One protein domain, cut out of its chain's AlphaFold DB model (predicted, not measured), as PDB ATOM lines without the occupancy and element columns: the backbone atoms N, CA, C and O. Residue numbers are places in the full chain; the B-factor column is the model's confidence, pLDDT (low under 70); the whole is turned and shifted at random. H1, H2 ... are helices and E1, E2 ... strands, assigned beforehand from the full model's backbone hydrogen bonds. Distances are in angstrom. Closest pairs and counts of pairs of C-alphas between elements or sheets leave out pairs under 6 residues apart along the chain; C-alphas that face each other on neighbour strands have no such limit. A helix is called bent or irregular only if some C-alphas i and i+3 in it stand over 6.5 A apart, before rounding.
ATOM      1  N   HIS A  10       9.253  13.523  46.537       81.25
ATOM      2  CA  HIS A  10       8.523  13.090  47.715       81.25
ATOM      3  C   HIS A  10       9.454  12.283  48.637       81.25
ATOM      4  O   HIS A  10      10.010  11.273  48.204       81.25
ATOM      5  N   PRO A  11       9.593  12.643  49.925       70.56
ATOM      6  CA  PRO A  11      10.606  12.062  50.816       70.56
ATOM      7  C   PRO A  11      10.547  10.544  51.016       70.56
ATOM      8  O   PRO A  11      11.515   9.943  51.467       70.56
ATOM      9  N   THR A  12       9.398   9.923  50.745       72.38
ATOM     10  CA  THR A  12       9.207   8.472  50.903       72.38
ATOM     11  C   THR A  12       9.248   7.719  49.579       72.38
ATOM     12  O   THR A  12       9.555   6.535  49.568       72.38
ATOM     13  N   THR A  13       8.901   8.379  48.475       73.81
ATOM     14  CA  THR A  13       8.716   7.720  47.171       73.81
ATOM     15  C   THR A  13       9.702   8.213  46.115       73.81
ATOM     16  O   THR A  13       9.644   7.746  44.987       73.81
ATOM     17  N   GLY A  14      10.607   9.129  46.471       81.94
ATOM     18  CA  GLY A  14      11.638   9.651  45.586       81.94
ATOM     19  C   GLY A  14      11.109  10.686  44.596       81.94
ATOM     20  O   GLY A  14      10.152  11.417  44.866       81.94
ATOM     21  N   ILE A  15      11.774  10.776  43.448       84.19
ATOM     22  CA  ILE A  15      11.433  11.725  42.387       84.19
ATOM     23  C   ILE A  15      10.165  11.256  41.663       84.19
ATOM     24  O   ILE A  15      10.051  10.108  41.245       84.19
ATOM     25  N   ASN A  16       9.209  12.164  41.492       79.19
ATOM     26  CA  ASN A  16       7.971  11.930  40.769       79.19
ATOM     27  C   ASN A  16       8.217  11.933  39.243       79.19
ATOM     28  O   ASN A  16       8.735  12.903  38.685       79.19
ATOM     29  N   THR A  17       7.783  10.863  38.571       78.31
ATOM     30  CA  THR A  17       7.894  10.639  37.119       78.31
ATOM     31  C   THR A  17       6.538  10.659  36.384       78.31
ATOM     32  O   THR A  17       6.446  10.270  35.220       78.31
ATOM     33  N   ASP A  18       5.464  11.164  37.001       72.25
ATOM     34  CA  ASP A  18       4.079  11.169  36.489       72.25
ATOM     35  C   ASP A  18       3.920  11.864  35.119       72.25
ATOM     36  O   ASP A  18       2.992  11.572  34.365       72.25
ATOM     37  N   ASN A  19       4.849  12.752  34.744       66.12
ATOM     38  CA  ASN A  19       4.875  13.420  33.436       66.12
ATOM     39  C   ASN A  19       5.518  12.585  32.304       66.12
ATOM     40  O   ASN A  19       5.734  13.117  31.211       66.12
ATOM     41  N   HIS A  20       5.802  11.297  32.516       65.31
ATOM     42  CA  HIS A  20       6.475  10.415  31.548       65.31
ATOM     43  C   HIS A  20       5.821  10.354  30.158       65.31
ATOM     44  O   HIS A  20       6.513  10.146  29.171       65.31
ATOM     45  N   GLY A  21       4.513  10.597  30.033       64.94
ATOM     46  CA  GLY A  21       3.837  10.619  28.728       64.94
ATOM     47  C   GLY A  21       4.166  11.827  27.833       64.94
ATOM     48  O   GLY A  21       3.786  11.832  26.665       64.94
ATOM     49  N   LYS A  22       4.829  12.866  28.363       81.31
ATOM     50  CA  LYS A  22       5.143  14.113  27.632       81.31
ATOM     51  C   LYS A  22       6.579  14.190  27.116       81.31
ATOM     52  O   LYS A  22       6.854  15.008  26.242       81.31
ATOM     53  N   TYR A  23       7.474  13.370  27.654       85.75
ATOM     54  CA  TYR A  23       8.911  13.431  27.397       85.75
ATOM     55  C   TYR A  23       9.422  12.060  26.957       85.75
ATOM     56  O   TYR A  23       8.811  11.046  27.291       85.75
ATOM     57  N   PRO A  24      10.513  11.999  26.179       86.12
ATOM     58  CA  PRO A  24      11.050  10.722  25.749       86.12
ATOM     59  C   PRO A  24      11.646   9.931  26.917       86.12
ATOM     60  O   PRO A  24      12.130  10.484  27.907       86.12
ATOM     61  N   PHE A  25      11.656   8.616  26.748       89.56
ATOM     62  CA  PHE A  25      12.346   7.677  27.613       89.56
ATOM     63  C   PHE A  25      13.685   7.283  26.982       89.56
ATOM     64  O   PHE A  25      13.778   7.086  25.767       89.56
ATOM     65  N   LEU A  26      14.736   7.217  27.793       90.44
ATOM     66  CA  LEU A  26      16.086   6.874  27.374       90.44
ATOM     67  C   LEU A  26      16.437   5.470  27.839       90.44
ATOM     68  O   LEU A  26      16.195   5.102  28.982       90.44
ATOM     69  N   GLU A  27      17.081   4.717  26.957       88.56
ATOM     70  CA  GLU A  27      17.509   3.346  27.226       88.56
ATOM     71  C   GLU A  27      18.928   3.137  26.720       88.56
ATOM     72  O   GLU A  27      19.367   3.799  25.775       88.56
ATOM     73  N   SER A  28      19.655   2.193  27.312       85.81
ATOM     74  CA  SER A  28      20.920   1.756  26.738       85.81
ATOM     75  C   SER A  28      20.680   0.737  25.623       85.81
ATOM     76  O   SER A  28      19.732  -0.041  25.656       85.81
ATOM     77  N   THR A  29      21.609   0.633  24.672       82.69
ATOM     78  CA  THR A  29      21.647  -0.469  23.692       82.69
ATOM     79  C   THR A  29      21.725  -1.858  24.337       82.69
ATOM     80  O   THR A  29      21.526  -2.862  23.658       82.69
ATOM     81  N   HIS A  30      22.051  -1.932  25.631       80.38
ATOM     82  CA  HIS A  30      22.108  -3.167  26.413       80.38
ATOM     83  C   HIS A  30      20.856  -3.422  27.266       80.38
ATOM     84  O   HIS A  30      20.807  -4.442  27.946       80.38
ATOM     85  N   GLY A  31      19.857  -2.536  27.222       82.88
ATOM     86  CA  GLY A  31      18.627  -2.636  28.005       82.88
ATOM     87  C   GLY A  31      18.328  -1.380  28.823       82.88
ATOM     88  O   GLY A  31      18.905  -0.311  28.604       82.88
ATOM     89  N   LEU A  32      17.400  -1.529  29.767       85.56
ATOM     90  CA  LEU A  32      16.987  -0.466  30.682       85.56
ATOM     91  C   LEU A  32      18.146  -0.034  31.592       85.56
ATOM     92  O   LEU A  32      19.092  -0.787  31.828       85.56
ATOM     93  N   PHE A  33      18.071   1.191  32.107       84.88
ATOM     94  CA  PHE A  33      18.987   1.639  33.149       84.88
ATOM     95  C   PHE A  33      18.658   0.921  34.452       84.88
ATOM     96  O   PHE A  33      17.562   1.073  34.979       84.88
ATOM     97  N   GLU A  34      19.595   0.139  34.972       77.44
ATOM     98  CA  GLU A  34      19.433  -0.583  36.236       77.44
ATOM     99  C   GLU A  34      20.069   0.213  37.384       77.44
ATOM    100  O   GLU A  34      21.080   0.894  37.161       77.44
ATOM    101  N   PRO A  35      19.489   0.165  38.597       75.25
ATOM    102  CA  PRO A  35      20.108   0.773  39.764       75.25
ATOM    103  C   PRO A  35      21.441   0.078  40.056       75.25
ATOM    104  O   PRO A  35      21.587  -1.127  39.866       75.25
ATOM    105  N   ASP A  36      22.426   0.851  40.499       68.81
ATOM    106  CA  ASP A  36      23.716   0.299  40.900       68.81
ATOM    107  C   ASP A  36      23.596  -0.300  42.313       68.81
ATOM    108  O   ASP A  36      23.127   0.374  43.230       68.81
ATOM    109  N   ASP A  37      24.073  -1.533  42.516       63.53
ATOM    110  CA  ASP A  37      24.141  -2.208  43.830       63.53
ATOM    111  C   ASP A  37      25.241  -1.609  44.741       63.53
ATOM    112  O   ASP A  37      25.669  -2.196  45.740       63.53
ATOM    113  N   PHE A  38      25.764  -0.438  44.380       63.94
ATOM    114  CA  PHE A  38      26.908   0.177  45.024       63.94
ATOM    115  C   PHE A  38      26.546   0.756  46.396       63.94
ATOM    116  O   PHE A  38      25.833   1.754  46.504       63.94
ATOM    117  N   GLU A  39      27.118   0.196  47.463       66.12
ATOM    118  CA  GLU A  39      27.154   0.858  48.767       66.12
ATOM    119  C   GLU A  39      28.156   2.019  48.756       66.12
ATOM    120  O   GLU A  39      29.316   1.879  48.353       66.12
ATOM    121  N   PHE A  40      27.731   3.178  49.259       69.31
ATOM    122  CA  PHE A  40      28.576   4.365  49.277       69.31
ATOM    123  C   PHE A  40      29.833   4.160  50.148       69.31
ATOM    124  O   PHE A  40      29.772   4.042  51.376       69.31
ATOM    125  N   ASN A  41      31.010   4.158  49.516       73.88
ATOM    126  CA  ASN A  41      32.277   3.909  50.198       73.88
ATOM    127  C   ASN A  41      32.897   5.192  50.787       73.88
ATOM    128  O   ASN A  41      33.669   5.896  50.134       73.88
ATOM    129  N   PHE A  42      32.656   5.424  52.080       74.06
ATOM    130  CA  PHE A  42      33.215   6.533  52.877       74.06
ATOM    131  C   PHE A  42      34.750   6.514  53.069       74.06
ATOM    132  O   PHE A  42      35.314   7.402  53.720       74.06
ATOM    133  N   ASN A  43      35.444   5.484  52.579       68.56
ATOM    134  CA  ASN A  43      36.901   5.368  52.660       68.56
ATOM    135  C   ASN A  43      37.632   5.767  51.379       68.56
ATOM    136  O   ASN A  43      38.856   5.880  51.406       68.56
ATOM    137  N   ARG A  44      36.910   6.014  50.284       68.75
ATOM    138  CA  ARG A  44      37.489   6.549  49.050       68.75
ATOM    139  C   ARG A  44      37.774   8.048  49.215       68.75
ATOM    140  O   ARG A  44      37.055   8.712  49.947       68.75
ATOM    141  N   SER A  45      38.812   8.575  48.563       62.84
ATOM    142  CA  SER A  45      39.207   9.991  48.683       62.84
ATOM    143  C   SER A  45      38.238  10.955  47.989       62.84
ATOM    144  O   SER A  45      37.965  12.022  48.523       62.84
ATOM    145  N   PHE A  46      37.700  10.580  46.825       77.94
ATOM    146  CA  PHE A  46      36.636  11.304  46.119       77.94
ATOM    147  C   PHE A  46      35.971  10.352  45.103       77.94
ATOM    148  O   PHE A  46      36.637   9.930  44.155       77.94
ATOM    149  N   PRO A  47      34.716   9.906  45.315       82.00
ATOM    150  CA  PRO A  47      34.080   8.872  44.492       82.00
ATOM    151  C   PRO A  47      33.339   9.412  43.257       82.00
ATOM    152  O   PRO A  47      32.619   8.644  42.627       82.00
ATOM    153  N   PHE A  48      33.491  10.693  42.918       90.06
ATOM    154  CA  PHE A  48      32.766  11.323  41.818       90.06
ATOM    155  C   PHE A  48      33.661  11.550  40.608       90.06
ATOM    156  O   PHE A  48      34.862  11.794  40.736       90.06
ATOM    157  N   GLU A  49      33.056  11.509  39.432       90.00
ATOM    158  CA  GLU A  49      33.717  11.752  38.163       90.00
ATOM    159  C   GLU A  49      33.243  13.066  37.537       90.00
ATOM    160  O   GLU A  49      32.061  13.399  37.585       90.00
ATOM    161  N   GLU A  50      34.182  13.825  36.974       91.69
ATOM    162  CA  GLU A  50      33.914  15.136  36.392       91.69
ATOM    163  C   GLU A  50      33.313  15.032  34.989       91.69
ATOM    164  O   GLU A  50      33.800  14.297  34.124       91.69
ATOM    165  N   ILE A  51      32.271  15.823  34.755       91.12
ATOM    166  CA  ILE A  51      31.662  16.066  33.457       91.12
ATOM    167  C   ILE A  51      31.868  17.539  33.120       91.12
ATOM    168  O   ILE A  51      31.337  18.422  33.792       91.12
ATOM    169  N   GLU A  52      32.628  17.806  32.062       87.75
ATOM    170  CA  GLU A  52      32.811  19.170  31.565       87.75
ATOM    171  C   GLU A  52      31.715  19.503  30.552       87.75
ATOM    172  O   GLU A  52      31.447  18.740  29.614       87.75
ATOM    173  N   LEU A  53      31.129  20.676  30.739       83.50
ATOM    174  CA  LEU A  53      30.229  21.343  29.816       83.50
ATOM    175  C   LEU A  53      31.008  22.341  28.949       83.50
ATOM    176  O   LEU A  53      32.195  22.610  29.143       83.50
ATOM    177  N   ASN A  54      30.312  22.930  27.978       75.88
ATOM    178  CA  ASN A  54      30.840  24.077  27.246       75.88
ATOM    179  C   ASN A  54      31.028  25.281  28.193       75.88
ATOM    180  O   ASN A  54      30.414  25.345  29.258       75.88
ATOM    181  N   GLU A  55      31.840  26.259  27.777       73.75
ATOM    182  CA  GLU A  55      32.034  27.537  28.496       73.75
ATOM    183  C   GLU A  55      32.756  27.411  29.852       73.75
ATOM    184  O   GLU A  55      32.674  28.307  30.685       73.75
ATOM    185  N   GLY A  56      33.490  26.317  30.081       74.19
ATOM    186  CA  GLY A  56      34.300  26.135  31.294       74.19
ATOM    187  C   GLY A  56      33.504  25.739  32.540       74.19
ATOM    188  O   GLY A  56      34.043  25.780  33.641       74.19
ATOM    189  N   ARG A  57      32.233  25.351  32.383       85.81
ATOM    190  CA  ARG A  57      31.419  24.787  33.466       85.81
ATOM    191  C   ARG A  57      31.705  23.292  33.621       85.81
ATOM    192  O   ARG A  57      31.862  22.593  32.622       85.81
ATOM    193  N   SER A  58      31.714  22.781  34.846       91.25
ATOM    194  CA  SER A  58      31.785  21.341  35.113       91.25
ATOM    195  C   SER A  58      30.965  20.949  36.338       91.25
ATOM    196  O   SER A  58      30.607  21.787  37.170       91.25
ATOM    197  N   PHE A  59      30.614  19.669  36.422       94.12
ATOM    198  CA  PHE A  59      29.936  19.081  37.573       94.12
ATOM    199  C   PHE A  59      30.438  17.662  37.834       94.12
ATOM    200  O   PHE A  59      31.011  17.023  36.953       94.12
ATOM    201  N   TYR A  60      30.223  17.164  39.051       93.75
ATOM    202  CA  TYR A  60      30.685  15.845  39.475       93.75
ATOM    203  C   TYR A  60      29.517  14.872  39.635       93.75
ATOM    204  O   TYR A  60      28.515  15.204  40.267       93.75
ATOM    205  N   VAL A  61      29.660  13.660  39.095       92.56
ATOM    206  CA  VAL A  61      28.616  12.626  39.091       92.56
ATOM    207  C   VAL A  61      29.142  11.323  39.682       92.56
ATOM    208  O   VAL A  61      30.268  10.914  39.400       92.56
ATOM    209  N   SER A  62      28.328  10.658  40.499       88.31
ATOM    210  CA  SER A  62      28.610   9.312  41.024       88.31
ATOM    211  C   SER A  62      27.698   8.230  40.447       88.31
ATOM    212  O   SER A  62      28.089   7.068  40.433       88.31
ATOM    213  N   GLU A  63      26.497   8.584  39.989       89.81
ATOM    214  CA  GLU A  63      25.515   7.617  39.487       89.81
ATOM    215  C   GLU A  63      25.882   7.134  38.072       89.81
ATOM    216  O   GLU A  63      26.178   7.922  37.167       89.81
ATOM    217  N   SER A  64      25.902   5.813  37.885       88.25
ATOM    218  CA  SER A  64      26.490   5.189  36.699       88.25
ATOM    219  C   SER A  64      25.700   5.446  35.410       88.25
ATOM    220  O   SER A  64      26.296   5.539  34.333       88.25
ATOM    221  N   ASN A  65      24.376   5.579  35.486       90.06
ATOM    222  CA  ASN A  65      23.523   5.787  34.320       90.06
ATOM    223  C   ASN A  65      23.592   7.233  33.814       90.06
ATOM    224  O   ASN A  65      23.692   7.449  32.606       90.06
ATOM    225  N   LEU A  66      23.682   8.212  34.713       92.12
ATOM    226  CA  LEU A  66      23.995   9.606  34.402       92.12
ATOM    227  C   LEU A  66      25.399   9.743  33.802       92.12
ATOM    228  O   LEU A  66      25.579  10.463  32.820       92.12
ATOM    229  N   LEU A  67      26.391   9.000  34.311       90.50
ATOM    230  CA  LEU A  67      27.721   8.954  33.692       90.50
ATOM    231  C   LEU A  67      27.665   8.408  32.263       90.50
ATOM    232  O   LEU A  67      28.257   9.003  31.359       90.50
ATOM    233  N   LYS A  68      26.933   7.307  32.034       89.06
ATOM    234  CA  LYS A  68      26.703   6.773  30.682       89.06
ATOM    235  C   LYS A  68      26.040   7.830  29.798       89.06
ATOM    236  O   LYS A  68      26.504   8.022  28.677       89.06
ATOM    237  N   LEU A  69      25.020   8.530  30.304       91.75
ATOM    238  CA  LEU A  69      24.301   9.585  29.589       91.75
ATOM    239  C   LEU A  69      25.225  10.712  29.138       91.75
ATOM    240  O   LEU A  69      25.365  10.951  27.939       91.75
ATOM    241  N   PHE A  70      25.899  11.372  30.075       90.94
ATOM    242  CA  PHE A  70      26.666  12.575  29.764       90.94
ATOM    243  C   PHE A  70      27.967  12.288  29.013       90.94
ATOM    244  O   PHE A  70      28.425  13.109  28.218       90.94
ATOM    245  N   LYS A  71      28.546  11.094  29.185       86.94
ATOM    246  CA  LYS A  71      29.731  10.677  28.424       86.94
ATOM    247  C   LYS A  71      29.416  10.071  27.066       86.94
ATOM    248  O   LYS A  71      30.337   9.937  26.259       86.94
ATOM    249  N   ASN A  72      28.158   9.730  26.780       79.75
ATOM    250  CA  ASN A  72      27.770   9.179  25.483       79.75
ATOM    251  C   ASN A  72      28.167  10.114  24.327       79.75
ATOM    252  O   ASN A  72      28.656   9.640  23.309       79.75
ATOM    253  N   ALA A  73      28.086  11.435  24.534       64.69
ATOM    254  CA  ALA A  73      28.528  12.458  23.580       64.69
ATOM    255  C   ALA A  73      30.017  12.353  23.180       64.69
ATOM    256  O   ALA A  73      30.406  12.809  22.111       64.69
ATOM    257  N   ARG A  74      30.863  11.752  24.029       64.31
ATOM    258  CA  ARG A  74      32.307  11.586  23.785       64.31
ATOM    259  C   ARG A  74      32.653  10.224  23.162       64.31
ATOM    260  O   ARG A  74      33.815   9.989  22.833       64.31
ATOM    261  N   SER A  75      31.684   9.315  23.018       64.25
ATOM    262  CA  SER A  75      31.901   7.966  22.487       64.25
ATOM    263  C   SER A  75      31.598   7.878  20.991       64.25
ATOM    264  O   SER A  75      30.639   8.470  20.508       64.25
ATOM    265  N   ARG A  76      32.402   7.106  20.244       59.91
ATOM    266  CA  ARG A  76      32.158   6.844  18.811       59.91
ATOM    267  C   ARG A  76      30.962   5.923  18.570       59.91
ATOM    268  O   ARG A  76      30.358   5.992  17.506       59.91
ATOM    269  N   ASP A  77      30.619   5.112  19.565       63.81
ATOM    270  CA  ASP A  77      29.477   4.209  19.521       63.81
ATOM    271  C   ASP A  77      28.393   4.800  20.426       63.81
ATOM    272  O   ASP A  77      28.537   4.789  21.648       63.81
ATOM    273  N   CYS A  78      27.329   5.365  19.847       61.84
ATOM    274  CA  CYS A  78      26.186   5.840  20.629       61.84
ATOM    275  C   CYS A  78      25.510   4.645  21.312       61.84
ATOM    276  O   CYS A  78      24.904   3.807  20.647       61.84
ATOM    277  N   LYS A  79      25.597   4.582  22.642       81.81
ATOM    278  CA  LYS A  79      25.062   3.478  23.459       81.81
ATOM    279  C   LYS A  79      23.702   3.781  24.070       81.81
ATOM    280  O   LYS A  79      23.234   2.997  24.893       81.81
ATOM    281  N   ILE A  80      23.100   4.914  23.711       88.81
ATOM    282  CA  ILE A  80      21.834   5.390  24.271       88.81
ATOM    283  C   ILE A  80      20.843   5.664  23.151       88.81
ATOM    284  O   ILE A  80      21.166   6.339  22.168       88.81
ATOM    285  N   LEU A  81      19.639   5.136  23.330       88.88
ATOM    286  CA  LEU A  81      18.515   5.233  22.419       88.88
ATOM    287  C   LEU A  81      17.405   6.082  23.040       88.88
ATOM    288  O   LEU A  81      17.144   6.014  24.238       88.88
ATOM    289  N   VAL A  82      16.728   6.849  22.194       89.38
ATOM    290  CA  VAL A  82      15.511   7.591  22.519       89.38
ATOM    291  C   VAL A  82      14.317   6.732  22.119       89.38
ATOM    292  O   VAL A  82      14.190   6.359  20.946       89.38
ATOM    293  N   ASN A  83      13.452   6.420  23.085       85.00
ATOM    294  CA  ASN A  83      12.260   5.581  22.940       85.00
ATOM    295  C   ASN A  83      12.540   4.234  22.250       85.00
ATOM    296  O   ASN A  83      11.701   3.753  21.494       85.00
ATOM    297  N   ASN A  84      13.739   3.668  22.440       81.38
ATOM    298  CA  ASN A  84      14.194   2.428  21.800       81.38
ATOM    299  C   ASN A  84      14.164   2.442  20.248       81.38
ATOM    300  O   ASN A  84      14.057   1.402  19.601       81.38
ATOM    301  N   ILE A  85      14.225   3.627  19.624       83.25
ATOM    302  CA  ILE A  85      14.111   3.770  18.159       83.25
ATOM    303  C   ILE A  85      15.403   4.294  17.541       83.25
ATOM    304  O   ILE A  85      15.921   3.705  16.592       83.25
ATOM    305  N   LYS A  86      15.906   5.430  18.033       88.00
ATOM    306  CA  LYS A  86      17.038   6.134  17.417       88.00
ATOM    307  C   LYS A  86      18.110   6.493  18.442       88.00
ATOM    308  O   LYS A  86      17.756   6.744  19.592       88.00
ATOM    309  N   PRO A  87      19.391   6.569  18.042       89.50
ATOM    310  CA  PRO A  87      20.444   7.106  18.896       89.50
ATOM    311  C   PRO A  87      20.107   8.505  19.418       89.50
ATOM    312  O   PRO A  87      19.510   9.313  18.700       89.50
ATOM    313  N   ILE A  88      20.498   8.788  20.661       91.12
ATOM    314  CA  ILE A  88      20.380  10.129  21.234       91.12
ATOM    315  C   ILE A  88      21.304  11.112  20.510       91.12
ATOM    316  O   ILE A  88      22.463  10.814  20.220       91.12
ATOM    317  N   GLU A  89      20.782  12.298  20.219       89.00
ATOM    318  CA  GLU A  89      21.545  13.369  19.587       89.00
ATOM    319  C   GLU A  89      22.429  14.082  20.625       89.00
ATOM    320  O   GLU A  89      22.060  14.248  21.793       89.00
ATOM    321  N   GLU A  90      23.614  14.529  20.205       87.38
ATOM    322  CA  GLU A  90      24.570  15.209  21.091       87.38
ATOM    323  C   GLU A  90      23.989  16.508  21.669       87.38
ATOM    324  O   GLU A  90      24.168  16.813  22.846       87.38
ATOM    325  N   THR A  91      23.248  17.255  20.848       89.19
ATOM    326  CA  THR A  91      22.535  18.476  21.243       89.19
ATOM    327  C   THR A  91      21.540  18.209  22.365       89.19
ATOM    328  O   THR A  91      21.502  18.961  23.333       89.19
ATOM    329  N   TYR A  92      20.800  17.102  22.282       91.25
ATOM    330  CA  TYR A  92      19.843  16.722  23.313       91.25
ATOM    331  C   TYR A  92      20.540  16.251  24.593       91.25
ATOM    332  O   TYR A  92      20.158  16.635  25.692       91.25
ATOM    333  N   THR A  93      21.642  15.507  24.468       91.31
ATOM    334  CA  THR A  93      22.472  15.134  25.628       91.31
ATOM    335  C   THR A  93      22.991  16.376  26.368       91.31
ATOM    336  O   THR A  93      22.990  16.410  27.597       91.31
ATOM    337  N   LYS A  94      23.393  17.420  25.628       89.94
ATOM    338  CA  LYS A  94      23.824  18.711  26.189       89.94
ATOM    339  C   LYS A  94      22.689  19.458  26.890       89.94
ATOM    340  O   LYS A  94      22.927  20.035  27.945       89.94
ATOM    341  N   GLU A  95      21.477  19.430  26.342       92.44
ATOM    342  CA  GLU A  95      20.289  20.011  26.983       92.44
ATOM    343  C   GLU A  95      19.998  19.342  28.334       92.44
ATOM    344  O   GLU A  95      19.862  20.027  29.348       92.44
ATOM    345  N   LEU A  96      20.004  18.005  28.377       94.50
ATOM    346  CA  LEU A  96      19.805  17.245  29.617       94.50
ATOM    347  C   LEU A  96      20.904  17.525  30.647       94.50
ATOM    348  O   LEU A  96      20.617  17.649  31.836       94.50
ATOM    349  N   ALA A  97      22.154  17.660  30.196       94.19
ATOM    350  CA  ALA A  97      23.268  18.033  31.061       94.19
ATOM    351  C   ALA A  97      23.127  19.465  31.606       94.19
ATOM    352  O   ALA A  97      23.514  19.714  32.744       94.19
ATOM    353  N   GLY A  98      22.543  20.388  30.835       94.12
ATOM    354  CA  GLY A  98      22.205  21.738  31.291       94.12
ATOM    355  C   GLY A  98      21.159  21.728  32.405       94.12
ATOM    356  O   GLY A  98      21.403  22.277  33.473       94.12
ATOM    357  N   LEU A  99      20.050  21.012  32.206       95.25
ATOM    358  CA  LEU A  99      18.995  20.863  33.222       95.25
ATOM    359  C   LEU A  99      19.523  20.230  34.516       95.25
ATOM    360  O   LEU A  99      19.201  20.672  35.618       95.25
ATOM    361  N   PHE A 100      20.367  19.207  34.374       96.38
ATOM    362  CA  PHE A 100      21.053  18.589  35.500       96.38
ATOM    363  C   PHE A 100      21.988  19.574  36.209       96.38
ATOM    364  O   PHE A 100      22.004  19.634  37.435       96.38
ATOM    365  N   TYR A 101      22.756  20.359  35.453       96.50
ATOM    366  CA  TYR A 101      23.690  21.338  36.000       96.50
ATOM    367  C   TYR A 101      22.988  22.451  36.783       96.50
ATOM    368  O   TYR A 101      23.475  22.844  37.846       96.50
ATOM    369  N   ASP A 102      21.842  22.926  36.300       95.75
ATOM    370  CA  ASP A 102      21.040  23.937  36.993       95.75
ATOM    371  C   ASP A 102      20.599  23.413  38.367       95.75
ATOM    372  O   ASP A 102      20.780  24.077  39.387       95.75
ATOM    373  N   GLY A 103      20.124  22.164  38.417       96.50
ATOM    374  CA  GLY A 103      19.827  21.476  39.672       96.50
ATOM    375  C   GLY A 103      21.061  21.301  40.554       96.50
ATOM    376  O   GLY A 103      21.034  21.623  41.737       96.50
ATOM    377  N   TYR A 104      22.167  20.829  39.981       97.25
ATOM    378  CA  TYR A 104      23.431  20.591  40.681       97.25
ATOM    379  C   TYR A 104      23.971  21.844  41.372       97.25
ATOM    380  O   TYR A 104      24.370  21.789  42.538       97.25
ATOM    381  N   SER A 105      23.930  22.978  40.679       95.31
ATOM    382  CA  SER A 105      24.386  24.273  41.191       95.31
ATOM    383  C   SER A 105      23.530  24.739  42.372       95.31
ATOM    384  O   SER A 105      24.048  25.184  43.398       95.31
ATOM    385  N   GLU A 106      22.218  24.548  42.271       95.62
ATOM    386  CA  GLU A 106      21.263  24.825  43.345       95.62
ATOM    387  C   GLU A 106      21.467  23.897  44.550       95.62
ATOM    388  O   GLU A 106      21.482  24.356  45.691       95.62
ATOM    389  N   GLY A 107      21.713  22.607  44.314       93.50
ATOM    390  CA  GLY A 107      21.991  21.626  45.362       93.50
ATOM    391  C   GLY A 107      23.275  21.918  46.144       93.50
ATOM    392  O   GLY A 107      23.308  21.741  47.362       93.50
ATOM    393  N   LEU A 108      24.324  22.406  45.471       91.44
ATOM    394  CA  LEU A 108      25.549  22.874  46.131       91.44
ATOM    395  C   LEU A 108      25.273  24.074  47.046       91.44
ATOM    396  O   LEU A 108      25.740  24.105  48.189       91.44
ATOM    397  N   THR A 109      24.506  25.046  46.548       90.69
ATOM    398  CA  THR A 109      24.172  26.289  47.257       90.69
ATOM    399  C   THR A 109      23.265  26.030  48.463       90.69
ATOM    400  O   THR A 109      23.486  26.567  49.550       90.69
ATOM    401  N   HIS A 110      22.276  25.148  48.311       88.75
ATOM    402  CA  HIS A 110      21.250  24.885  49.318       88.75
ATOM    403  C   HIS A 110      21.565  23.734  50.282       88.75
ATOM    404  O   HIS A 110      20.776  23.467  51.186       88.75
ATOM    405  N   PHE A 111      22.738  23.103  50.190       90.31
ATOM    406  CA  PHE A 111      23.146  21.994  51.063       90.31
ATOM    407  C   PHE A 111      22.850  22.217  52.565       90.31
ATOM    408  O   PHE A 111      22.295  21.341  53.229       90.31
ATOM    409  N   TYR A 112      23.173  23.396  53.115       84.56
ATOM    410  CA  TYR A 112      22.961  23.689  54.542       84.56
ATOM    411  C   TYR A 112      21.486  23.840  54.932       84.56
ATOM    412  O   TYR A 112      21.125  23.609  56.089       84.56
ATOM    413  N   LYS A 113      20.637  24.215  53.972       85.94
ATOM    414  CA  LYS A 113      19.185  24.199  54.142       85.94
ATOM    415  C   LYS A 113      18.701  22.755  54.264       85.94
ATOM    416  O   LYS A 113      17.927  22.458  55.168       85.94
ATOM    417  N   GLU A 114      19.218  21.870  53.412       87.31
ATOM    418  CA  GLU A 114      18.807  20.468  53.354       87.31
ATOM    419  C   GLU A 114      19.262  19.667  54.568       87.31
ATOM    420  O   GLU A 114      18.435  19.069  55.249       87.31
ATOM    421  N   ILE A 115      20.551  19.695  54.916       86.19
ATOM    422  CA  ILE A 115      21.063  18.929  56.065       86.19
ATOM    423  C   ILE A 115      20.481  19.403  57.413       86.19
ATOM    424  O   ILE A 115      20.473  18.655  58.394       86.19
ATOM    425  N   GLY A 116      19.948  20.628  57.448       79.44
ATOM    426  CA  GLY A 116      19.239  21.215  58.578       79.44
ATOM    427  C   GLY A 116      20.103  22.158  59.416       79.44
ATOM    428  O   GLY A 116      21.266  21.891  59.713       79.44
ATOM    429  N   GLN A 117      19.505  23.261  59.876       68.62
ATOM    430  CA  GLN A 117      20.209  24.343  60.586       68.62
ATOM    431  C   GLN A 117      20.891  23.904  61.892       68.62
ATOM    432  O   GLN A 117      21.887  24.498  62.311       68.62
ATOM    433  N   THR A 118      20.386  22.851  62.539       73.62
ATOM    434  CA  THR A 118      20.972  22.308  63.771       73.62
ATOM    435  C   THR A 118      22.292  21.589  63.520       73.62
ATOM    436  O   THR A 118      23.090  21.486  64.452       73.62
ATOM    437  N   PHE A 119      22.572  21.156  62.284       81.12
ATOM    438  CA  PHE A 119      23.793  20.444  61.907       81.12
ATOM    439  C   PHE A 119      25.062  21.160  62.387       81.12
ATOM    440  O   PHE A 119      25.958  20.542  62.958       81.12
ATOM    441  N   LEU A 120      25.119  22.487  62.244       74.62
ATOM    442  CA  LEU A 120      26.293  23.278  62.625       74.62
ATOM    443  C   LEU A 120      26.533  23.328  64.141       74.62
ATOM    444  O   LEU A 120      27.679  23.499  64.563       74.62
ATOM    445  N   SER A 121      25.483  23.144  64.942       75.69
ATOM    446  CA  SER A 121      25.545  23.124  66.410       75.69
ATOM    447  C   SER A 121      25.862  21.749  67.007       75.69
ATOM    448  O   SER A 121      26.114  21.658  68.206       75.69
ATOM    449  N   LEU A 122      25.860  20.696  66.186       79.81
ATOM    450  CA  LEU A 122      26.151  19.335  66.626       79.81
ATOM    451  C   LEU A 122      27.625  19.164  67.013       79.81
ATOM    452  O   LEU A 122      28.519  19.830  66.473       79.81
ATOM    453  N   ASP A 123      27.885  18.225  67.922       85.44
ATOM    454  CA  ASP A 123      29.250  17.791  68.203       85.44
ATOM    455  C   ASP A 123      29.867  17.069  66.989       85.44
ATOM    456  O   ASP A 123      29.189  16.701  66.028       85.44
ATOM    457  N   LEU A 124      31.183  16.864  67.005       82.75
ATOM    458  CA  LEU A 124      31.906  16.313  65.858       82.75
ATOM    459  C   LEU A 124      31.447  14.890  65.478       82.75
ATOM    460  O   LEU A 124      31.372  14.561  64.293       82.75
ATOM    461  N   LYS A 125      31.088  14.058  66.461       86.81
ATOM    462  CA  LYS A 125      30.601  12.692  66.225       86.81
ATOM    463  C   LYS A 125      29.197  12.713  65.620       86.81
ATOM    464  O   LYS A 125      28.930  11.989  64.662       86.81
ATOM    465  N   GLN A 126      28.329  13.574  66.137       87.75
ATOM    466  CA  GLN A 126      26.978  13.812  65.642       87.75
ATOM    467  C   GLN A 126      26.992  14.411  64.232       87.75
ATOM    468  O   GLN A 126      26.228  13.958  63.386       87.75
ATOM    469  N   LYS A 127      27.895  15.357  63.936       88.19
ATOM    470  CA  LYS A 127      28.088  15.901  62.581       88.19
ATOM    471  C   LYS A 127      28.486  14.813  61.594       88.19
ATOM    472  O   LYS A 127      27.875  14.688  60.538       88.19
ATOM    473  N   ARG A 128      29.475  13.985  61.946       89.12
ATOM    474  CA  ARG A 128      29.872  12.848  61.104       89.12
ATOM    475  C   ARG A 128      28.699  11.906  60.849       89.12
ATOM    476  O   ARG A 128      28.511  11.505  59.709       89.12
ATOM    477  N   GLN A 129      27.915  11.568  61.874       90.12
ATOM    478  CA  GLN A 129      26.758  10.687  61.703       90.12
ATOM    479  C   GLN A 129      25.684  11.325  60.812       90.12
ATOM    480  O   GLN A 129      25.267  10.699  59.845       90.12
ATOM    481  N   ALA A 130      25.313  12.582  61.069       90.69
ATOM    482  CA  ALA A 130      24.323  13.304  60.274       90.69
ATOM    483  C   ALA A 130      24.725  13.403  58.793       90.69
ATOM    484  O   ALA A 130      23.886  13.224  57.917       90.69
ATOM    485  N   LEU A 131      26.013  13.624  58.504       92.62
ATOM    486  CA  LEU A 131      26.527  13.602  57.133       92.62
ATOM    487  C   LEU A 131      26.456  12.215  56.505       92.62
ATOM    488  O   LEU A 131      26.114  12.117  55.334       92.62
ATOM    489  N   ARG A 132      26.764  11.141  57.245       92.00
ATOM    490  CA  ARG A 132      26.635   9.773  56.715       92.00
ATOM    491  C   ARG A 132      25.190   9.458  56.369       92.00
ATOM    492  O   ARG A 132      24.945   8.970  55.272       92.00
ATOM    493  N   ASP A 133      24.262   9.783  57.261       91.12
ATOM    494  CA  ASP A 133      22.832   9.562  57.045       91.12
ATOM    495  C   ASP A 133      22.333  10.371  55.839       91.12
ATOM    496  O   ASP A 133      21.633   9.838  54.981       91.12
ATOM    497  N   PHE A 134      22.760  11.631  55.722       93.25
ATOM    498  CA  PHE A 134      22.444  12.489  54.581       93.25
ATOM    499  C   PHE A 134      23.021  11.956  53.263       93.25
ATOM    500  O   PHE A 134      22.304  11.873  52.270       93.25
ATOM    501  N   ILE A 135      24.298  11.563  53.247       92.00
ATOM    502  CA  ILE A 135      24.981  11.003  52.071       92.00
ATOM    503  C   ILE A 135      24.290   9.719  51.609       92.00
ATOM    504  O   ILE A 135      24.016   9.575  50.420       92.00
ATOM    505  N   ILE A 136      23.968   8.812  52.538       89.62
ATOM    506  CA  ILE A 136      23.227   7.581  52.233       89.62
ATOM    507  C   ILE A 136      21.859   7.934  51.655       89.62
ATOM    508  O   ILE A 136      21.488   7.401  50.616       89.62
ATOM    509  N   TYR A 137      21.140   8.872  52.272       90.50
ATOM    510  CA  TYR A 137      19.830   9.290  51.785       90.50
ATOM    511  C   TYR A 137      19.889   9.877  50.370       90.50
ATOM    512  O   TYR A 137      19.041   9.549  49.541       90.50
ATOM    513  N   CYS A 138      20.884  10.720  50.080       91.50
ATOM    514  CA  CYS A 138      21.095  11.246  48.734       91.50
ATOM    515  C   CYS A 138      21.362  10.110  47.749       91.50
ATOM    516  O   CYS A 138      20.704  10.039  46.722       91.50
ATOM    517  N   HIS A 139      22.275   9.194  48.087       87.31
ATOM    518  CA  HIS A 139      22.626   8.053  47.241       87.31
ATOM    519  C   HIS A 139      21.417   7.158  46.941       87.31
ATOM    520  O   HIS A 139      21.184   6.820  45.789       87.31
ATOM    521  N   THR A 140      20.585   6.850  47.942       85.62
ATOM    522  CA  THR A 140      19.354   6.056  47.762       85.62
ATOM    523  C   THR A 140      18.341   6.722  46.829       85.62
ATOM    524  O   THR A 140      17.600   6.026  46.144       85.62
ATOM    525  N   ASN A 141      18.288   8.054  46.800       87.69
ATOM    526  CA  ASN A 141      17.329   8.809  45.991       87.69
ATOM    527  C   ASN A 141      17.914   9.314  44.661       87.69
ATOM    528  O   ASN A 141      17.213   9.969  43.890       87.69
ATOM    529  N   LEU A 142      19.188   9.030  44.393       89.69
ATOM    530  CA  LEU A 142      19.897   9.452  43.196       89.69
ATOM    531  C   LEU A 142      19.972   8.284  42.213       89.69
ATOM    532  O   LEU A 142      20.985   7.596  42.119       89.69
ATOM    533  N   TYR A 143      18.885   8.069  41.479       88.75
ATOM    534  CA  TYR A 143      18.799   7.023  40.468       88.75
ATOM    535  C   TYR A 143      18.123   7.552  39.206       88.75
ATOM    536  O   TYR A 143      17.014   8.085  39.242       88.75
ATOM    537  N   PHE A 144      18.820   7.420  38.078       89.81
ATOM    538  CA  PHE A 144      18.293   7.784  36.776       89.81
ATOM    539  C   PHE A 144      17.739   6.557  36.050       89.81
ATOM    540  O   PHE A 144      18.485   5.727  35.538       89.81
ATOM    541  N   GLU A 145      16.412   6.492  35.962       88.12
ATOM    542  CA  GLU A 145      15.664   5.395  35.327       88.12
ATOM    543  C   GLU A 145      15.555   5.507  33.801       88.12
ATOM    544  O   GLU A 145      15.072   4.588  33.149       88.12
ATOM    545  N   GLY A 146      15.979   6.631  33.215       87.25
ATOM    546  CA  GLY A 146      15.809   6.911  31.785       87.25
ATOM    547  C   GLY A 146      14.752   7.964  31.463       87.25
ATOM    548  O   GLY A 146      14.634   8.375  30.310       87.25
ATOM    549  N   PHE A 147      14.007   8.466  32.447       89.44
ATOM    550  CA  PHE A 147      13.032   9.536  32.222       89.44
ATOM    551  C   PHE A 147      13.722  10.873  31.922       89.44
ATOM    552  O   PHE A 147      14.202  11.546  32.833       89.44
ATOM    553  N   ALA A 148      13.710  11.307  30.658       89.62
ATOM    554  CA  ALA A 148      14.247  12.604  30.231       89.62
ATOM    555  C   ALA A 148      13.272  13.768  30.505       89.62
ATOM    556  O   ALA A 148      13.027  14.623  29.653       89.62
ATOM    557  N   ILE A 149      12.680  13.773  31.699       88.94
ATOM    558  CA  ILE A 149      11.750  14.800  32.171       88.94
ATOM    559  C   ILE A 149      12.576  15.924  32.818       88.94
ATOM    560  O   ILE A 149      13.378  15.630  33.708       88.94
ATOM    561  N   PRO A 150      12.399  17.202  32.435       91.38
ATOM    562  CA  PRO A 150      13.219  18.297  32.948       91.38
ATOM    563  C   PRO A 150      13.267  18.394  34.473       91.38
ATOM    564  O   PRO A 150      14.339  18.555  35.049       91.38
ATOM    565  N   GLU A 151      12.124  18.226  35.135       90.06
ATOM    566  CA  GLU A 151      12.026  18.269  36.593       90.06
ATOM    567  C   GLU A 151      12.780  17.110  37.258       90.06
ATOM    568  O   GLU A 151      13.369  17.295  38.321       90.06
ATOM    569  N   VAL A 152      12.807  15.936  36.619       90.56
ATOM    570  CA  VAL A 152      13.556  14.769  37.106       90.56
ATOM    571  C   VAL A 152      15.055  15.028  36.999       90.56
ATOM    572  O   VAL A 152      15.777  14.818  37.969       90.56
ATOM    573  N   LEU A 153      15.528  15.532  35.853       94.19
ATOM    574  CA  LEU A 153      16.949  15.841  35.654       94.19
ATOM    575  C   LEU A 153      17.426  16.935  36.610       94.19
ATOM    576  O   LEU A 153      18.491  16.793  37.207       94.19
ATOM    577  N   TYR A 154      16.620  17.979  36.804       95.75
ATOM    578  CA  TYR A 154      16.899  19.020  37.788       95.75
ATOM    579  C   TYR A 154      16.975  18.443  39.210       95.75
ATOM    580  O   TYR A 154      17.937  18.705  39.929       95.75
ATOM    581  N   ALA A 155      16.004  17.620  39.621       93.88
ATOM    582  CA  ALA A 155      15.990  17.020  40.955       93.88
ATOM    583  C   ALA A 155      17.192  16.089  41.192       93.88
ATOM    584  O   ALA A 155      17.831  16.169  42.241       93.88
ATOM    585  N   LEU A 156      17.552  15.259  40.208       94.81
ATOM    586  CA  LEU A 156      18.757  14.425  40.262       94.81
ATOM    587  C   LEU A 156      20.023  15.279  40.369       94.81
ATOM    588  O   LEU A 156      20.899  14.974  41.175       94.81
ATOM    589  N   GLY A 157      20.094  16.371  39.604       96.62
ATOM    590  CA  GLY A 157      21.158  17.364  39.711       96.62
ATOM    591  C   GLY A 157      21.273  17.902  41.131       96.62
ATOM    592  O   GLY A 157      22.335  17.817  41.744       96.62
ATOM    593  N   TYR A 158      20.161  18.373  41.690       96.94
ATOM    594  CA  TYR A 158      20.089  18.935  43.039       96.94
ATOM    595  C   TYR A 158      20.568  17.951  44.110       96.94
ATOM    596  O   TYR A 158      21.405  18.297  44.951       96.94
ATOM    597  N   ILE A 159      20.102  16.701  44.045       95.19
ATOM    598  CA  ILE A 159      20.532  15.639  44.959       95.19
ATOM    599  C   ILE A 159      22.027  15.338  44.772       95.19
ATOM    600  O   ILE A 159      22.744  15.213  45.764       95.19
ATOM    601  N   GLN A 160      22.537  15.279  43.534       95.75
ATOM    602  CA  GLN A 160      23.962  15.056  43.259       95.75
ATOM    603  C   GLN A 160      24.839  16.193  43.803       95.75
ATOM    604  O   GLN A 160      25.875  15.919  44.409       95.75
ATOM    605  N   GLY A 161      24.443  17.455  43.616       96.31
ATOM    606  CA  GLY A 161      25.165  18.615  44.148       96.31
ATOM    607  C   GLY A 161      25.212  18.589  45.674       96.31
ATOM    608  O   GLY A 161      26.283  18.687  46.278       96.31
ATOM    609  N   SER A 162      24.064  18.326  46.302       95.69
ATOM    610  CA  SER A 162      23.965  18.108  47.748       95.69
ATOM    611  C   SER A 162      24.859  16.958  48.232       95.69
ATOM    612  O   SER A 162      25.563  17.105  49.231       95.69
ATOM    613  N   LEU A 163      24.890  15.833  47.510       95.12
ATOM    614  CA  LEU A 163      25.731  14.674  47.813       95.12
ATOM    615  C   LEU A 163      27.227  15.013  47.744       95.12
ATOM    616  O   LEU A 163      27.975  14.662  48.657       95.12
ATOM    617  N   VAL A 164      27.664  15.714  46.693       94.00
ATOM    618  CA  VAL A 164      29.062  16.150  46.533       94.00
ATOM    619  C   VAL A 164      29.466  17.056  47.689       94.00
ATOM    620  O   VAL A 164      30.502  16.825  48.317       94.00
ATOM    621  N   LYS A 165      28.627  18.041  48.029       92.94
ATOM    622  CA  LYS A 165      28.891  18.946  49.150       92.94
ATOM    623  C   LYS A 165      28.933  18.198  50.482       92.94
ATOM    624  O   LYS A 165      29.884  18.366  51.241       92.94
ATOM    625  N   GLY A 166      27.975  17.307  50.732       92.00
ATOM    626  CA  GLY A 166      27.955  16.460  51.925       92.00
ATOM    627  C   GLY A 166      29.211  15.599  52.054       92.00
ATOM    628  O   GLY A 166      29.791  15.503  53.134       92.00
ATOM    629  N   PHE A 167      29.691  15.024  50.950       89.88
ATOM    630  CA  PHE A 167      30.921  14.240  50.944       89.88
ATOM    631  C   PHE A 167      32.176  15.079  51.228       89.88
ATOM    632  O   PHE A 167      33.061  14.626  51.960       89.88
ATOM    633  N   GLN A 168      32.256  16.293  50.676       88.44
ATOM    634  CA  GLN A 168      33.341  17.234  50.970       88.44
ATOM    635  C   GLN A 168      33.368  17.581  52.462       88.44
ATOM    636  O   GLN A 168      34.409  17.447  53.102       88.44
ATOM    637  N   GLU A 169      32.216  17.934  53.041       87.50
ATOM    638  CA  GLU A 169      32.111  18.221  54.476       87.50
ATOM    639  C   GLU A 169      32.465  16.988  55.328       87.50
ATOM    640  O   GLU A 169      33.174  17.096  56.326       87.50
ATOM    641  N   TYR A 170      32.043  15.788  54.917       88.25
ATOM    642  CA  TYR A 170      32.392  14.549  55.618       88.25
ATOM    643  C   TYR A 170      33.894  14.261  55.592       88.25
ATOM    644  O   TYR A 170      34.464  13.909  56.626       88.25
ATOM    645  N   SER A 171      34.536  14.434  54.438       83.06
ATOM    646  CA  SER A 171      35.982  14.262  54.287       83.06
ATOM    647  C   SER A 171      36.748  15.261  55.156       83.06
ATOM    648  O   SER A 171      37.601  14.846  55.938       83.06
ATOM    649  N   ASN A 172      36.344  16.536  55.147       81.31
ATOM    650  CA  ASN A 172      36.930  17.572  56.006       81.31
ATOM    651  C   ASN A 172      36.852  17.204  57.499       81.31
ATOM    652  O   ASN A 172      37.794  17.433  58.254       81.31
ATOM    653  N   LEU A 173      35.745  16.593  57.942       80.19
ATOM    654  CA  LEU A 173      35.586  16.151  59.331       80.19
ATOM    655  C   LEU A 173      36.309  14.840  59.659       80.19
ATOM    656  O   LEU A 173      36.568  14.569  60.838       80.19
ATOM    657  N   LYS A 174      36.583  13.987  58.669       68.31
ATOM    658  CA  LYS A 174      37.310  12.722  58.853       68.31
ATOM    659  C   LYS A 174      38.770  12.976  59.226       68.31
ATOM    660  O   LYS A 174      39.301  12.260  60.071       68.31
ATOM    661  N   ASP A 175      39.359  14.030  58.672       63.16
ATOM    662  CA  ASP A 175      40.760  14.400  58.895       63.16
ATOM    663  C   ASP A 175      40.994  15.126  60.237       63.16
ATOM    664  O   ASP A 175      42.129  15.250  60.703       63.16
ATOM    665  N   LEU A 176      39.922  15.536  60.926       55.75
ATOM    666  CA  LEU A 176      39.973  16.085  62.283       55.75
ATOM    667  C   LEU A 176      40.080  14.951  63.322       55.75
ATOM    668  O   LEU A 176      39.090  14.310  63.683       55.75
TER     669      LEU A 176
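Overview. This is residues 10 to 176 of the 375 residues of an uncharacterized protein of Pedobacter sp. HMF7647 (UniProt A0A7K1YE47). Two long helices, H2 and H5, cross in close contact in the middle of an elongated body, and H4 folds back along H5 as a helical hairpin. E3 of the hairpin E2 and E3 packs beside the crossing, H1 and the small strand pair E1 and E4 lie toward one end, and short H3 lies at the other. The printed part has 167 residues, with five named helices and four named strands in the order E1 E2 E3 H1 E4 H2 H3 H4 H5; of the 97 residues in named elements helices hold 83 and strands 14, the class being mostly helix, and the strands form two antiparallel two-stranded sheets, E1 with E4 and E2 with E3. It is compact, with a radius of gyration of the C-alphas of 16.6 A and spans of 54 by 32 by 31 A.

Arrangement. E1, residues 26 to 28, is the antiparallel neighbour of E4, residues 80 to 82; N 27 and O 81, 3.0 A apart, are within hydrogen-bond range. E2, residues 49 to 52, and E3, residues 58 to 61, form an antiparallel hairpin, with N 51 and O 59 at 2.8 A. H1, residues 64 to 72, touches residues 93 to 97 alone of H2, residues 90 to 115, at a steep tilt of 41 degrees; the closest C-alphas, of Phe 70 and Thr 93, are 6.4 A apart. H3, residues 117 to 121, and H4, residues 124 to 141, only just touch, with 3 pairs of C-alphas within 8 A, the closest those of Phe 119 and Lys 127, 6.3 A. H5, residues 150 to 174, touches H2 at a steep tilt of 49 degrees, the same way, closest at C-alphas 107 and 158, 4.0 A. H4 and H5 form a helical hairpin at a shallow tilt of 26 degrees, closest at C-alphas 135 and 163, 5.7 A. Every O i to N i+4 pair is within hydrogen-bond range in H1, H4 and H5, against 20 of 22 in H2 and 0 of 1 in H3, where 1 of 2 O i to N i+3 pairs is.

Along the chain. E1 begins at C-alpha 26 (16.086, 6.874, 27.374). H2 spans 35.3 A, with a kink of 59 degrees near residue 109; it is irregular, C-alphas 109 and 112 being 7.8 A apart, and H3 is only just irregular, at 6.50 A between C-alphas 117 and 120. H4 spans 25.8 A, and H5 spans 35.8 A to C-alpha 174 (37.310, 12.722, 58.853).

Size, cuts and confidence. The C-alphas farthest apart, of Ile 85 and Asp 123, are 54.1 A apart. The printed part has no cut, and the link from E1 to E2, 20 residues, is long. Mean pLDDT of the printed part is 84.7; residues 19 to 21, 36 to 40, 43 to 45, 73 to 78, 117 and 174 to 176 are under 70.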